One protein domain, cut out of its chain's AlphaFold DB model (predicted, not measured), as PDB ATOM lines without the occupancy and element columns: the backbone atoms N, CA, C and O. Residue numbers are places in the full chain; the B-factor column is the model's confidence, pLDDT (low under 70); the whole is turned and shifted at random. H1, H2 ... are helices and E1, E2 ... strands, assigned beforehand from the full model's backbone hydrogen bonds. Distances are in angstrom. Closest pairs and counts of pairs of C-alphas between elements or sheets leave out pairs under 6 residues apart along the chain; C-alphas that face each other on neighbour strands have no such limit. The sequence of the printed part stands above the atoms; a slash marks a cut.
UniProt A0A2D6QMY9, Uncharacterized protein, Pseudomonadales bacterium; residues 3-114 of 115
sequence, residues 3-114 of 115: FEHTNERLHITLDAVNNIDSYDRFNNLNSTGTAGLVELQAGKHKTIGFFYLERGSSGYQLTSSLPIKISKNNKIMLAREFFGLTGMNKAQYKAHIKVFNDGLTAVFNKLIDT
ATOM      1  N   PHE A   3      33.263  10.800  32.654       71.75
ATOM      2  CA  PHE A   3      32.023  10.200  32.155       71.75
ATOM      3  C   PHE A   3      30.850  10.674  33.000       71.75
ATOM      4  O   PHE A   3      30.890  10.535  34.217       71.75
ATOM      5  N   GLU A   4      29.802  11.189  32.363       76.75
ATOM      6  CA  GLU A   4      28.606  11.674  33.051       76.75
ATOM      7  C   GLU A   4      27.346  10.979  32.521       76.75
ATOM      8  O   GLU A   4      27.193  10.756  31.315       76.75
ATOM      9  N   HIS A   5      26.437  10.631  33.432       77.06
ATOM     10  CA  HIS A   5      25.080  10.212  33.104       77.06
ATOM     11  C   HIS A   5      24.083  10.889  34.047       77.06
ATOM     12  O   HIS A   5      24.176  10.730  35.267       77.06
ATOM     13  N   THR A   6      23.118  11.608  33.467       63.41
ATOM     14  CA  THR A   6      22.138  12.406  34.212       63.41
ATOM     15  C   THR A   6      20.714  11.981  33.851       63.41
ATOM     16  O   THR A   6      20.317  11.984  32.689       63.41
ATOM     17  N   ASN A   7      19.942  11.620  34.871       64.56
ATOM     18  CA  ASN A   7      18.486  11.497  34.855       64.56
ATOM     19  C   ASN A   7      17.939  12.589  35.794       64.56
ATOM     20  O   ASN A   7      18.656  13.005  36.702       64.56
ATOM     21  N   GLU A   8      16.688  13.036  35.658       60.28
ATOM     22  CA  GLU A   8      16.118  14.142  36.463       60.28
ATOM     23  C   GLU A   8      16.236  13.940  37.994       60.28
ATOM     24  O   GLU A   8      16.033  14.864  38.778       60.28
ATOM     25  N   ARG A   9      16.560  12.719  38.437       65.75
ATOM     26  CA  ARG A   9      16.694  12.314  39.842       65.75
ATOM     27  C   ARG A   9      18.072  11.759  40.223       65.75
ATOM     28  O   ARG A   9      18.240  11.380  41.381       65.75
ATOM     29  N   LEU A  10      19.013  11.652  39.283       69.38
ATOM     30  CA  LEU A  10      20.301  10.988  39.490       69.38
ATOM     31  C   LEU A  10      21.393  11.579  38.597       69.38
ATOM     32  O   LEU A  10      21.252  11.584  37.379       69.38
ATOM     33  N   HIS A  11      22.506  11.966  39.205       80.31
ATOM     34  CA  HIS A  11      23.741  12.327  38.526       80.31
ATOM     35  C   HIS A  11      24.846  11.342  38.928       80.31
ATOM     36  O   HIS A  11      25.084  11.120  40.119       80.31
ATOM     37  N   ILE A  12      25.483  10.721  37.933       75.81
ATOM     38  CA  ILE A  12      26.651   9.851  38.115       75.81
ATOM     39  C   ILE A  12      27.818  10.445  37.345       75.81
ATOM     40  O   ILE A  12      27.701  10.693  36.144       75.81
ATOM     41  N   THR A  13      28.955  10.587  38.018       77.31
ATOM     42  CA  THR A  13      30.213  10.998  37.394       77.31
ATOM     43  C   THR A  13      31.303   9.977  37.676       77.31
ATOM     44  O   THR A  13      31.447   9.543  38.820       77.31
ATOM     45  N   LEU A  14      32.087   9.628  36.652       73.81
ATOM     46  CA  LEU A  14      33.402   9.021  36.835       73.81
ATOM     47  C   LEU A  14      34.488   9.993  36.417       73.81
ATOM     48  O   LEU A  14      34.488  10.447  35.272       73.81
ATOM     49  N   ASP A  15      35.436  10.227  37.312       72.12
ATOM     50  CA  ASP A  15      36.669  10.936  37.005       72.12
ATOM     51  C   ASP A  15      37.845   9.962  37.080       72.12
ATOM     52  O   ASP A  15      38.056   9.279  38.088       72.12
ATOM     53  N   ALA A  16      38.606   9.887  35.985       66.06
ATOM     54  CA  ALA A  16      39.881   9.183  35.975       66.06
ATOM     55  C   ALA A  16      40.829   9.882  36.946       66.06
ATOM     56  O   ALA A  16      41.076  11.084  36.800       66.06
ATOM     57  N   VAL A  17      41.380   9.144  37.909       63.59
ATOM     58  CA  VAL A  17      42.406   9.732  38.761       63.59
ATOM     59  C   VAL A  17      43.761   9.470  38.129       63.59
ATOM     60  O   VAL A  17      44.306   8.377  38.211       63.59
ATOM     61  N   ASN A  18      44.276  10.488  37.440       47.72
ATOM     62  CA  ASN A  18      45.479  10.390  36.606       47.72
ATOM     63  C   ASN A  18      46.795  10.252  37.393       47.72
ATOM     64  O   ASN A  18      47.861  10.226  36.789       47.72
ATOM     65  N   ASN A  19      46.749  10.197  38.720       48.50
ATOM     66  CA  ASN A  19      47.889   9.863  39.561       48.50
ATOM     67  C   ASN A  19      47.361   9.665  40.977       48.50
ATOM     68  O   ASN A  19      46.844  10.618  41.562       48.50
ATOM     69  N   ILE A  20      47.456   8.462  41.537       45.84
ATOM     70  CA  ILE A  20      47.340   8.331  42.986       45.84
ATOM     71  C   ILE A  20      48.317   7.287  43.496       45.84
ATOM     72  O   ILE A  20      48.203   6.109  43.170       45.84
ATOM     73  N   ASP A  21      49.092   7.710  44.483       43.16
ATOM     74  CA  ASP A  21      49.732   6.910  45.533       43.16
ATOM     75  C   ASP A  21      48.758   5.977  46.309       43.16
ATOM     76  O   ASP A  21      49.117   5.363  47.305       43.16
ATOM     77  N   SER A  22      47.494   5.837  45.881       45.22
ATOM     78  CA  SER A  22      46.542   4.828  46.370       45.22
ATOM     79  C   SER A  22      46.576   3.537  45.548       45.22
ATOM     80  O   SER A  22      45.941   2.556  45.938       45.22
ATOM     81  N   TYR A  23      47.396   3.507  44.489       45.59
ATOM     82  CA  TYR A  23      47.891   2.286  43.854       45.59
ATOM     83  C   TYR A  23      48.536   1.346  44.893       45.59
ATOM     84  O   TYR A  23      48.328   0.138  44.839       45.59
ATOM     85  N   ASP A  24      49.175   1.901  45.936       47.09
ATOM     86  CA  ASP A  24      49.784   1.131  47.032       47.09
ATOM     87  C   ASP A  24      48.792   0.272  47.836       47.09
ATOM     88  O   ASP A  24      49.179  -0.752  48.398       47.09
ATOM     89  N   ARG A  25      47.492   0.608  47.858       49.44
ATOM     90  CA  ARG A  25      46.474  -0.240  48.514       49.44
ATOM     91  C   ARG A  25      46.021  -1.430  47.663       49.44
ATOM     92  O   ARG A  25      45.394  -2.336  48.204       49.44
ATOM     93  N   PHE A  26      46.345  -1.443  46.370       51.59
ATOM     94  CA  PHE A  26      45.949  -2.484  45.412       51.59
ATOM     95  C   PHE A  26      47.161  -3.151  44.727       51.59
ATOM     96  O   PHE A  26      46.999  -3.926  43.787       51.59
ATOM     97  N   ASN A  27      48.372  -2.895  45.239       43.16
ATOM     98  CA  ASN A  27      49.678  -3.065  44.586       43.16
ATOM     99  C   ASN A  27      50.195  -4.511  44.419       43.16
ATOM    100  O   ASN A  27      51.395  -4.737  44.322       43.16
ATOM    101  N   ASN A  28      49.309  -5.509  44.397       48.97
ATOM    102  CA  ASN A  28      49.681  -6.919  44.206       48.97
ATOM    103  C   ASN A  28      49.149  -7.526  42.899       48.97
ATOM    104  O   ASN A  28      49.142  -8.747  42.739       48.97
ATOM    105  N   LEU A  29      48.692  -6.699  41.959       50.72
ATOM    106  CA  LEU A  29      48.089  -7.164  40.715       50.72
ATOM    107  C   LEU A  29      48.907  -6.641  39.531       50.72
ATOM    108  O   LEU A  29      48.899  -5.455  39.232       50.72
ATOM    109  N   ASN A  30      49.587  -7.547  38.822       50.78
ATOM    110  CA  ASN A  30      50.211  -7.307  37.508       50.78
ATOM    111  C   ASN A  30      49.154  -7.071  36.398       50.78
ATOM    112  O   ASN A  30      49.320  -7.525  35.266       50.78
ATOM    113  N   SER A  31      48.021  -6.443  36.718       52.94
ATOM    114  CA  SER A  31      46.880  -6.293  35.822       52.94
ATOM    115  C   SER A  31      46.775  -4.863  35.303       52.94
ATOM    116  O   SER A  31      46.923  -3.880  36.026       52.94
ATOM    117  N   THR A  32      46.493  -4.740  34.012       68.75
ATOM    118  CA  THR A  32      46.026  -3.491  33.419       68.75
ATOM    119  C   THR A  32      44.617  -3.207  33.940       68.75
ATOM    120  O   THR A  32      43.672  -3.947  33.648       68.75
ATOM    121  N   GLY A  33      44.477  -2.139  34.724       72.06
ATOM    122  CA  GLY A  33      43.205  -1.682  35.271       72.06
ATOM    123  C   GLY A  33      43.105  -0.160  35.303       72.06
ATOM    124  O   GLY A  33      44.097   0.555  35.174       72.06
ATOM    125  N   THR A  34      41.882   0.341  35.456       77.88
ATOM    126  CA  THR A  34      41.585   1.766  35.599       77.88
ATOM    127  C   THR A  34      41.090   2.056  37.009       77.88
ATOM    128  O   THR A  34      40.080   1.506  37.455       77.88
ATOM    129  N   ALA A  35      41.790   2.957  37.697       78.25
ATOM    130  CA  ALA A  35      41.338   3.549  38.946       78.25
ATOM    131  C   ALA A  35      40.566   4.845  38.679       78.25
ATOM    132  O   ALA A  35      40.887   5.618  37.770       78.25
ATOM    133  N   GLY A  36      39.559   5.109  39.499       77.94
ATOM    134  CA  GLY A  36      38.750   6.305  39.359       77.94
ATOM    135  C   GLY A  36      38.004   6.675  40.629       77.94
ATOM    136  O   GLY A  36      37.942   5.922  41.604       77.94
ATOM    137  N   LEU A  37      37.409   7.858  40.588       82.44
ATOM    138  CA  LEU A  37      36.405   8.296  41.541       82.44
ATOM    139  C   LEU A  37      35.029   8.127  40.917       82.44
ATOM    140  O   LEU A  37      34.824   8.499  39.763       82.44
ATOM    141  N   VAL A  38      34.099   7.576  41.688       82.75
ATOM    142  CA  VAL A  38      32.682   7.517  41.348       82.75
ATOM    143  C   VAL A  38      31.907   8.402  42.308       82.75
ATOM    144  O   VAL A  38      31.970   8.243  43.528       82.75
ATOM    145  N   GLU A  39      31.163   9.339  41.743       83.88
ATOM    146  CA  GLU A  39      30.215  10.165  42.469       83.88
ATOM    147  C   GLU A  39      28.791   9.738  42.125       83.88
ATOM    148  O   GLU A  39      28.424   9.614  40.957       83.88
ATOM    149  N   LEU A  40      27.995   9.517  43.167       78.69
ATOM    150  CA  LEU A  40      26.591   9.149  43.112       78.69
ATOM    151  C   LEU A  40      25.779  10.236  43.813       78.69
ATOM    152  O   LEU A  40      25.807  10.332  45.042       78.69
ATOM    153  N   GLN A  41      25.044  11.041  43.045       79.00
ATOM    154  CA  GLN A  41      24.187  12.093  43.584       79.00
ATOM    155  C   GLN A  41      22.717  11.863  43.225       79.00
ATOM    156  O   GLN A  41      22.346  11.810  42.057       79.00
ATOM    157  N   ALA A  42      21.860  11.806  44.241       73.88
ATOM    158  CA  ALA A  42      20.412  11.726  44.103       73.88
ATOM    159  C   ALA A  42      19.732  12.798  44.965       73.88
ATOM    160  O   ALA A  42      19.700  12.722  46.197       73.88
ATOM    161  N   GLY A  43      19.184  13.826  44.312       73.12
ATOM    162  CA  GLY A  43      18.654  15.000  45.004       73.12
ATOM    163  C   GLY A  43      19.735  15.683  45.850       73.12
ATOM    164  O   GLY A  43      20.755  16.124  45.322       73.12
ATOM    165  N   LYS A  44      19.510  15.762  47.171       73.19
ATOM    166  CA  LYS A  44      20.463  16.337  48.142       73.19
ATOM    167  C   LYS A  44      21.487  15.328  48.677       73.19
ATOM    168  O   LYS A  44      22.427  15.732  49.354       73.19
ATOM    169  N   HIS A  45      21.298  14.035  48.422       68.94
ATOM    170  CA  HIS A  45      22.223  13.005  48.879       68.94
ATOM    171  C   HIS A  45      23.339  12.839  47.859       68.94
ATOM    172  O   HIS A  45      23.073  12.666  46.671       68.94
ATOM    173  N   LYS A  46      24.579  12.877  48.337       78.81
ATOM    174  CA  LYS A  46      25.780  12.703  47.532       78.81
ATOM    175  C   LYS A  46      26.720  11.754  48.255       78.81
ATOM    176  O   LYS A  46      27.012  11.958  49.431       78.81
ATOM    177  N   THR A  47      27.203  10.757  47.531       76.69
ATOM    178  CA  THR A  47      28.222   9.829  48.011       76.69
ATOM    179  C   THR A  47      29.321   9.730  46.969       76.69
ATOM    180  O   THR A  47      29.042   9.552  45.786       76.69
ATOM    181  N   ILE A  48      30.570   9.834  47.409       82.69
ATOM    182  CA  ILE A  48      31.751   9.683  46.560       82.69
ATOM    183  C   ILE A  48      32.530   8.475  47.068       82.69
ATOM    184  O   ILE A  48      32.651   8.282  48.279       82.69
ATOM    185  N   GLY A  49      33.080   7.673  46.165       79.94
ATOM    186  CA  GLY A  49      34.045   6.653  46.544       79.94
ATOM    187  C   GLY A  49      35.028   6.326  45.438       79.94
ATOM    188  O   GLY A  49      34.819   6.648  44.272       79.94
ATOM    189  N   PHE A  50      36.118   5.682  45.834       81.38
ATOM    190  CA  PHE A  50      37.133   5.207  44.906       81.38
ATOM    191  C   PHE A  50      36.734   3.841  44.353       81.38
ATOM    192  O   PHE A  50      36.080   3.032  45.029       81.38
ATOM    193  N   PHE A  51      37.148   3.574  43.123       82.50
ATOM    194  CA  PHE A  51      37.049   2.257  42.523       82.50
ATOM    195  C   PHE A  51      38.324   1.908  41.755       82.50
ATOM    196  O   PHE A  51      39.047   2.783  41.280       82.50
ATOM    197  N   TYR A  52      38.553   0.610  41.616       82.00
ATOM    198  CA  TYR A  52      39.526   0.006  40.725       82.00
ATOM    199  C   TYR A  52      38.805  -1.046  39.885       82.00
ATOM    200  O   TYR A  52      38.190  -1.964  40.436       82.00
ATOM    201  N   LEU A  53      38.827  -0.867  38.566       82.81
ATOM    202  CA  LEU A  53      38.275  -1.800  37.589       82.81
ATOM    203  C   LEU A  53      39.425  -2.428  36.808       82.81
ATOM    204  O   LEU A  53      40.184  -1.717  36.159       82.81
ATOM    205  N   GLU A  54      39.507  -3.749  36.795       81.56
ATOM    206  CA  GLU A  54      40.538  -4.478  36.054       81.56
ATOM    207  C   GLU A  54      39.943  -5.570  35.166       81.56
ATOM    208  O   GLU A  54      38.869  -6.118  35.447       81.56
ATOM    209  N   ARG A  55      40.673  -5.923  34.101       80.38
ATOM    210  CA  ARG A  55      40.371  -7.086  33.264       80.38
ATOM    211  C   ARG A  55      41.167  -8.294  33.763       80.38
ATOM    212  O   ARG A  55      42.360  -8.409  33.509       80.38
ATOM    213  N   GLY A  56      40.495  -9.222  34.439       74.50
ATOM    214  CA  GLY A  56      41.050 -10.533  34.785       74.50
ATOM    215  C   GLY A  56      40.876 -11.562  33.659       74.50
ATOM    216  O   GLY A  56      40.232 -11.293  32.646       74.50
ATOM    217  N   SER A  57      41.381 -12.785  33.855       72.19
ATOM    218  CA  SER A  57      41.287 -13.879  32.868       72.19
ATOM    219  C   SER A  57      39.850 -14.339  32.581       72.19
ATOM    220  O   SER A  57      39.527 -14.708  31.454       72.19
ATOM    221  N   SER A  58      38.958 -14.274  33.574       73.44
ATOM    222  CA  SER A  58      37.571 -14.762  33.496       73.44
ATOM    223  C   SER A  58      36.507 -13.664  33.368       73.44
ATOM    224  O   SER A  58      35.325 -13.971  33.227       73.44
ATOM    225  N   GLY A  59      36.893 -12.388  33.404       78.44
ATOM    226  CA  GLY A  59      35.955 -11.265  33.332       78.44
ATOM    227  C   GLY A  59      36.555  -9.961  33.845       78.44
ATOM    228  O   GLY A  59      37.774  -9.835  33.953       78.44
ATOM    229  N   TYR A  60      35.686  -9.008  34.171       82.69
ATOM    230  CA  TYR A  60      36.064  -7.787  34.876       82.69
ATOM    231  C   TYR A  60      35.942  -7.974  36.387       82.69
ATOM    232  O   TYR A  60      34.997  -8.611  36.862       82.69
ATOM    233  N   GLN A  61      36.878  -7.399  37.136       83.44
ATOM    234  CA  GLN A  61      36.827  -7.333  38.595       83.44
ATOM    235  C   GLN A  61      36.736  -5.872  39.029       83.44
ATOM    236  O   GLN A  61      37.373  -5.000  38.444       83.44
ATOM    237  N   LEU A  62      35.896  -5.609  40.029       82.62
ATOM    238  CA  LEU A  62      35.681  -4.277  40.582       82.62
ATOM    239  C   LEU A  62      35.935  -4.323  42.077       82.62
ATOM    240  O   LEU A  62      35.212  -5.005  42.806       82.62
ATOM    241  N   THR A  63      36.898  -3.529  42.520       83.19
ATOM    242  CA  THR A  63      37.088  -3.223  43.934       83.19
ATOM    243  C   THR A  63      36.661  -1.784  44.174       83.19
ATOM    244  O   THR A  63      37.069  -0.887  43.443       83.19
ATOM    245  N   SER A  64      35.806  -1.532  45.164       80.00
ATOM    246  CA  SER A  64      35.330  -0.179  45.454       80.00
ATOM    247  C   SER A  64      35.094   0.028  46.942       80.00
ATOM    248  O   SER A  64      34.712  -0.896  47.655       80.00
ATOM    249  N   SER A  65      35.301   1.265  47.401       77.31
ATOM    250  CA  SER A  65      34.863   1.700  48.730       77.31
ATOM    251  C   SER A  65      33.352   1.947  48.797       77.31
ATOM    252  O   SER A  65      32.807   2.101  49.887       77.31
ATOM    253  N   LEU A  66      32.671   2.017  47.646       77.75
ATOM    254  CA  LEU A  66      31.216   2.021  47.574       77.75
ATOM    255  C   LEU A  66      30.694   0.584  47.532       77.75
ATOM    256  O   LEU A  66      31.362  -0.296  46.987       77.75
ATOM    257  N   PRO A  67      29.466   0.329  48.016       76.81
ATOM    258  CA  PRO A  67      28.807  -0.952  47.831       76.81
ATOM    259  C   PRO A  67      28.298  -1.037  46.391       76.81
ATOM    260  O   PRO A  67      27.100  -1.040  46.140       76.81
ATOM    261  N   ILE A  68      29.214  -1.086  45.430       81.19
ATOM    262  CA  ILE A  68      28.972  -1.425  44.032       81.19
ATOM    263  C   ILE A  68      29.673  -2.747  43.738       81.19
ATOM    264  O   ILE A  68      30.720  -3.054  44.301       81.19
ATOM    265  N   LYS A  69      29.083  -3.560  42.871       84.19
ATOM    266  CA  LYS A  69      29.633  -4.852  42.463       84.19
ATOM    267  C   LYS A  69      29.330  -5.131  41.002       84.19
ATOM    268  O   LYS A  69      28.316  -4.671  40.476       84.19
ATOM    269  N   ILE A  70      30.169  -5.957  40.388       83.38
ATOM    270  CA  ILE A  70      29.905  -6.540  39.074       83.38
ATOM    271  C   ILE A  70      29.074  -7.813  39.260       83.38
ATOM    272  O   ILE A  70      29.450  -8.716  40.008       83.38
ATOM    273  N   SER A  71      27.914  -7.889  38.608       79.31
ATOM    274  CA  SER A  71      27.120  -9.115  38.538       79.31
ATOM    275  C   SER A  71      27.511  -9.980  37.344       79.31
ATOM    276  O   SER A  71      28.278  -9.570  36.475       79.31
ATOM    277  N   LYS A  72      26.884 -11.160  37.234       71.38
ATOM    278  CA  LYS A  72      26.911 -11.953  35.995       71.38
ATOM    279  C   LYS A  72      26.546 -11.041  34.805       71.38
ATOM    280  O   LYS A  72      25.595 -10.263  34.917       71.38
ATOM    281  N   ASN A  73      27.314 -11.126  33.713       73.44
ATOM    282  CA  ASN A  73      27.223 -10.301  32.491       73.44
ATOM    283  C   ASN A  73      27.773  -8.862  32.590       73.44
ATOM    284  O   ASN A  73      27.264  -7.981  31.905       73.44
ATOM    285  N   ASN A  74      28.775  -8.609  33.437       72.44
ATOM    286  CA  ASN A  74      29.468  -7.312  33.547       72.44
ATOM    287  C   ASN A  74      28.575  -6.115  33.937       72.44
ATOM    288  O   ASN A  74      28.990  -4.968  33.818       72.44
ATOM    289  N   LYS A  75      27.358  -6.353  34.441       80.69
ATOM    290  CA  LYS A  75      26.485  -5.268  34.910       80.69
ATOM    291  C   LYS A  75      26.952  -4.768  36.267       80.69
ATOM    292  O   LYS A  75      27.169  -5.572  37.176       80.69
ATOM    293  N   ILE A  76      27.045  -3.452  36.420       82.75
ATOM    294  CA  ILE A  76      27.460  -2.822  37.675       82.75
ATOM    295  C   ILE A  76      26.209  -2.438  38.453       82.75
ATOM    296  O   ILE A  76      25.309  -1.776  37.938       82.75
ATOM    297  N   MET A  77      26.138  -2.886  39.702       82.25
ATOM    298  CA  MET A  77      24.970  -2.693  40.553       82.25
ATOM    299  C   MET A  77      25.354  -2.403  41.994       82.25
ATOM    300  O   MET A  77      26.418  -2.804  42.458       82.25
ATOM    301  N   LEU A  78      24.437  -1.787  42.732       77.81
ATOM    302  CA  LEU A  78      24.582  -1.580  44.167       77.81
ATOM    303  C   LEU A  78      24.487  -2.912  44.942       77.81
ATOM    304  O   LEU A  78      23.550  -3.700  44.784       77.81
ATOM    305  N   ALA A  79      25.452  -3.166  45.821       67.88
ATOM    306  CA  ALA A  79      25.567  -4.320  46.699       67.88
ATOM    307  C   ALA A  79      24.716  -4.149  47.975       67.88
ATOM    308  O   ALA A  79      25.247  -4.149  49.073       67.88
ATOM    309  N   ARG A  80      23.382  -4.071  47.816       63.81
ATOM    310  CA  ARG A  80      22.368  -3.938  48.895       63.81
ATOM    311  C   ARG A  80      22.486  -2.671  49.772       63.81
ATOM    312  O   ARG A  80      23.543  -2.090  49.937       63.81
ATOM    313  N   GLU A  81      21.321  -2.231  50.260       56.94
ATOM    314  CA  GLU A  81      21.056  -1.166  51.257       56.94
ATOM    315  C   GLU A  81      21.915   0.112  51.201       56.94
ATOM    316  O   GLU A  81      22.158   0.747  52.219       56.94
ATOM    317  N   PHE A  82      22.338   0.547  50.011       56.09
ATOM    318  CA  PHE A  82      23.200   1.731  49.887       56.09
ATOM    319  C   PHE A  82      22.520   3.037  50.303       56.09
ATOM    320  O   PHE A  82      23.186   4.021  50.610       56.09
ATOM    321  N   PHE A  83      21.195   3.049  50.361       57.84
ATOM    322  CA  PHE A  83      20.496   4.208  50.858       57.84
ATOM    323  C   PHE A  83      19.436   3.781  51.859       57.84
ATOM    324  O   PHE A  83      18.363   3.301  51.489       57.84
ATOM    325  N   GLY A  84      19.714   4.030  53.135       52.00
ATOM    326  CA  GLY A  84      18.662   4.313  54.101       52.00
ATOM    327  C   GLY A  84      17.937   5.592  53.680       52.00
ATOM    328  O   GLY A  84      18.126   6.635  54.294       52.00
ATOM    329  N   LEU A  85      17.159   5.538  52.589       55.12
ATOM    330  CA  LEU A  85      16.274   6.620  52.157       55.12
ATOM    331  C   LEU A  85      15.123   6.644  53.148       55.12
ATOM    332  O   LEU A  85      14.065   6.049  52.934       55.12
ATOM    333  N   THR A  86      15.374   7.284  54.281       49.91
ATOM    334  CA  THR A  86      14.363   7.594  55.274       49.91
ATOM    335  C   THR A  86      13.249   8.375  54.571       49.91
ATOM    336  O   THR A  86      13.477   9.420  53.969       49.91
ATOM    337  N   GLY A  87      12.042   7.804  54.553       61.06
ATOM    338  CA  GLY A  87      10.863   8.416  53.932       61.06
ATOM    339  C   GLY A  87      10.482   7.927  52.527       61.06
ATOM    340  O   GLY A  87       9.471   8.393  52.010       61.06
ATOM    341  N   MET A  88      11.205   6.981  51.910       65.88
ATOM    342  CA  MET A  88      10.741   6.347  50.662       65.88
ATOM    343  C   MET A  88       9.994   5.043  50.917       65.88
ATOM    344  O   MET A  88      10.452   4.169  51.650       65.88
ATOM    345  N   ASN A  89       8.862   4.865  50.235       76.19
ATOM    346  CA  ASN A  89       8.188   3.574  50.221       76.19
ATOM    347  C   ASN A  89       8.945   2.560  49.335       76.19
ATOM    348  O   ASN A  89       9.776   2.909  48.493       76.19
ATOM    349  N   LYS A  90       8.629   1.269  49.492       76.25
ATOM    350  CA  LYS A  90       9.312   0.164  48.795       76.25
ATOM    351  C   LYS A  90       9.301   0.292  47.264       76.25
ATOM    352  O   LYS A  90      10.249  -0.150  46.616       76.25
ATOM    353  N   ALA A  91       8.246   0.859  46.675       78.06
ATOM    354  CA  ALA A  91       8.136   1.031  45.226       78.06
ATOM    355  C   ALA A  91       9.056   2.152  44.723       78.06
ATOM    356  O   ALA A  91       9.800   1.950  43.762       78.06
ATOM    357  N   GLN A  92       9.069   3.291  45.420       74.38
ATOM    358  CA  GLN A  92       9.968   4.413  45.138       74.38
ATOM    359  C   GLN A  92      11.430   3.992  45.281       74.38
ATOM    360  O   GLN A  92      12.223   4.235  44.375       74.38
ATOM    361  N   TYR A  93      11.758   3.267  46.353       76.38
ATOM    362  CA  TYR A  93      13.094   2.715  46.563       76.38
ATOM    363  C   TYR A  93      13.529   1.813  45.400       76.38
ATOM    364  O   TYR A  93      14.606   1.995  44.837       76.38
ATOM    365  N   LYS A  94      12.676   0.870  44.972       77.69
ATOM    366  CA  LYS A  94      12.980  -0.018  43.836       77.69
ATOM    367  C   LYS A  94      13.207   0.747  42.533       77.69
ATOM    368  O   LYS A  94      14.156   0.435  41.818       77.69
ATOM    369  N   ALA A  95      12.355   1.723  42.224       77.56
ATOM    370  CA  ALA A  95      12.512   2.552  41.033       77.56
ATOM    371  C   ALA A  95      13.838   3.326  41.073       77.56
ATOM    372  O   ALA A  95      14.557   3.377  40.080       77.56
ATOM    373  N   HIS A  96      14.199   3.851  42.244       76.69
ATOM    374  CA  HIS A  96      15.432   4.601  42.441       76.69
ATOM    375  C   HIS A  96      16.683   3.726  42.272       76.69
ATOM    376  O   HIS A  96      17.578   4.066  41.502       76.69
ATOM    377  N   ILE A  97      16.709   2.546  42.901       78.00
ATOM    378  CA  ILE A  97      17.807   1.578  42.758       78.00
ATOM    379  C   ILE A  97      17.946   1.087  41.314       78.00
ATOM    380  O   ILE A  97      19.064   0.890  40.842       78.00
ATOM    381  N   LYS A  98      16.833   0.907  40.589       81.69
ATOM    382  CA  LYS A  98      16.885   0.543  39.168       81.69
ATOM    383  C   LYS A  98      17.614   1.615  38.352       81.69
ATOM    384  O   LYS A  98      18.522   1.272  37.605       81.69
ATOM    385  N   VAL A  99      17.257   2.887  38.535       79.62
ATOM    386  CA  VAL A  99      17.896   4.013  37.831       79.62
ATOM    387  C   VAL A  99      19.393   4.095  38.162       79.62
ATOM    388  O   VAL A  99      20.202   4.269  37.255       79.62
ATOM    389  N   PHE A 100      19.777   3.865  39.423       80.38
ATOM    390  CA  PHE A 100      21.184   3.755  39.823       80.38
ATOM    391  C   PHE A 100      21.938   2.642  39.100       80.38
ATOM    392  O   PHE A 100      23.005   2.889  38.545       80.38
ATOM    393  N   ASN A 101      21.394   1.424  39.102       83.31
ATOM    394  CA  ASN A 101      22.047   0.276  38.477       83.31
ATOM    395  C   ASN A 101      22.179   0.452  36.960       83.31
ATOM    396  O   ASN A 101      23.218   0.113  36.398       83.31
ATOM    397  N   ASP A 102      21.150   0.994  36.303       83.25
ATOM    398  CA  ASP A 102      21.179   1.250  34.863       83.25
ATOM    399  C   ASP A 102      22.224   2.325  34.518       83.25
ATOM    400  O   ASP A 102      23.023   2.128  33.603       83.25
ATOM    401  N   GLY A 103      22.279   3.419  35.289       82.69
ATOM    402  CA  GLY A 103      23.271   4.480  35.107       82.69
ATOM    403  C   GLY A 103      24.705   4.010  35.368       82.69
ATOM    404  O   GLY A 103      25.586   4.239  34.542       82.69
ATOM    405  N   LEU A 104      24.935   3.285  36.469       84.06
ATOM    406  CA  LEU A 104      26.229   2.669  36.779       84.06
ATOM    407  C   LEU A 104      26.663   1.716  35.666       84.06
ATOM    408  O   LEU A 104      27.786   1.809  35.186       84.06
ATOM    409  N   THR A 105      25.769   0.832  35.215       84.88
ATOM    410  CA  THR A 105      26.066  -0.104  34.125       84.88
ATOM    411  C   THR A 105      26.413   0.639  32.836       84.88
ATOM    412  O   THR A 105      27.403   0.302  32.198       84.88
ATOM    413  N   ALA A 106      25.653   1.671  32.457       83.12
ATOM    414  CA  ALA A 106      25.930   2.438  31.245       83.12
ATOM    415  C   ALA A 106      27.300   3.130  31.290       83.12
ATOM    416  O   ALA A 106      28.038   3.114  30.307       83.12
ATOM    417  N   VAL A 107      27.648   3.729  32.429       82.12
ATOM    418  CA  VAL A 107      28.908   4.455  32.594       82.12
ATOM    419  C   VAL A 107      30.106   3.499  32.647       82.12
ATOM    420  O   VAL A 107      31.095   3.722  31.955       82.12
ATOM    421  N   PHE A 108      30.010   2.403  33.398       83.19
ATOM    422  CA  PHE A 108      31.088   1.418  33.477       83.19
ATOM    423  C   PHE A 108      31.238   0.578  32.207       83.19
ATOM    424  O   PHE A 108      32.356   0.181  31.908       83.19
ATOM    425  N   ASN A 109      30.178   0.358  31.423       82.94
ATOM    426  CA  ASN A 109      30.315  -0.252  30.097       82.94
ATOM    427  C   ASN A 109      31.189   0.611  29.180       82.94
ATOM    428  O   ASN A 109      32.080   0.082  28.532       82.94
ATOM    429  N   LYS A 110      31.017   1.943  29.191       80.81
ATOM    430  CA  LYS A 110      31.901   2.844  28.429       80.81
ATOM    431  C   LYS A 110      33.356   2.749  28.887       80.81
ATOM    432  O   LYS A 110      34.263   2.838  28.067       80.81
ATOM    433  N   LEU A 111      33.574   2.583  30.192       78.56
ATOM    434  CA  LEU A 111      34.914   2.402  30.743       78.56
ATOM    435  C   LEU A 111      35.518   1.060  30.308       78.56
ATOM    436  O   LEU A 111      36.663   1.022  29.883       78.56
ATOM    437  N   ILE A 112      34.726  -0.011  30.366       77.69
ATOM    438  CA  ILE A 112      35.074  -1.358  29.900       77.69
ATOM    439  C   ILE A 112      35.454  -1.356  28.418       77.69
ATOM    440  O   ILE A 112      36.456  -1.959  28.069       77.69
ATOM    441  N   ASP A 113      34.703  -0.657  27.565       73.50
ATOM    442  CA  ASP A 113      34.992  -0.569  26.127       73.50
ATOM    443  C   ASP A 113      36.298   0.198  25.822       73.50
ATOM    444  O   ASP A 113      36.789   0.160  24.695       73.50
ATOM    445  N   THR A 114      36.843   0.921  26.808       69.56
ATOM    446  CA  THR A 114      38.086   1.702  26.681       69.56
ATOM    447  C   THR A 114      39.331   0.928  27.150       69.56
ATOM    448  O   THR A 114      40.442   1.334  26.813       69.56
TER     449      THR A 114
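What this domain is: This is residues 3 to 114 of the 115 residues of an uncharacterized protein of Pseudomonadales bacterium (UniProt A0A2D6QMY9). A twisted sheet of five strands curls round one long helix, H1, and a small two-stranded hairpin, E6 and E7, fills in between the sheet's last strand, E5, and the helix. H1 packs on one face of the sheet, making two layers, and two long links lie toward opposite ends of the longest axis. The printed part has 112 residues, with seven named strands followed by one named helix, in the class mixed, helices and strands. The larger sheet has the order E1, E2, E3, E4, E5, antiparallel throughout. The whole is compact, with a radius of gyration of the C-alphas of 14.4 A, yet elongated in outline, spanning 45 by 28 by 22 A.

How they stand to each other: E1, residues 3 to 7, and E2, residues 10 to 16, form a hairpin, with N 5 and O 12 3.0 A apart. E3, residues 33 to 42, is the antiparallel neighbour of E2, with N 13 and O 39 3.1 A apart. E4, residues 45 to 55, pairs with E3, N 38 and O 49 being 2.8 A apart. E5, residues 60 to 64, pairs with E4 through N 52 and O 63, at 2.8 A, and completes a meander, each strand the antiparallel neighbour of the one before. E6, residues 68 to 70, touches E5, the closest C-alphas being those of Leu 62 and Lys 69, 6.4 A apart. E7, residues 76 to 78, forms a hairpin with E6, with N 69 and O 77 2.8 A apart. H1, residues 90 to 112, touches E7, the C-alphas of Met 77 and Asn 101 coming closest at 4.7 A. It also touches E1, with the closest C-alphas those of His 5 and Gly 103, 6.3 A apart. In H1 every O i to N i+4 pair is within hydrogen-bond range. E7 is apart from E5.

Where its parts are: E1 begins at C-alpha 3, at (32.023, 10.200, 32.155), and is 13.9 A long. E2 measures 20.0 A, E3 27.9 A and E4 31.3 A. E5 is 13.1 A long, and E6 and E7 are 7.2 A each. H1 runs 32.0 A, from C-alpha 90 at (9.312, 0.164, 48.795) to C-alpha 112 at (35.074, -1.358, 29.900).

The domain as a whole: The two C-alphas farthest apart, those of Asn 30 and Gly 87, are 45.4 A from each other. The printed part has no cut. The links E2 to E3 and E7 to H1 are long. The mean pLDDT of the printed part is 72.0, and residues 6 to 10, 16 to 32, 45, 79 to 88 and 114 are under 70.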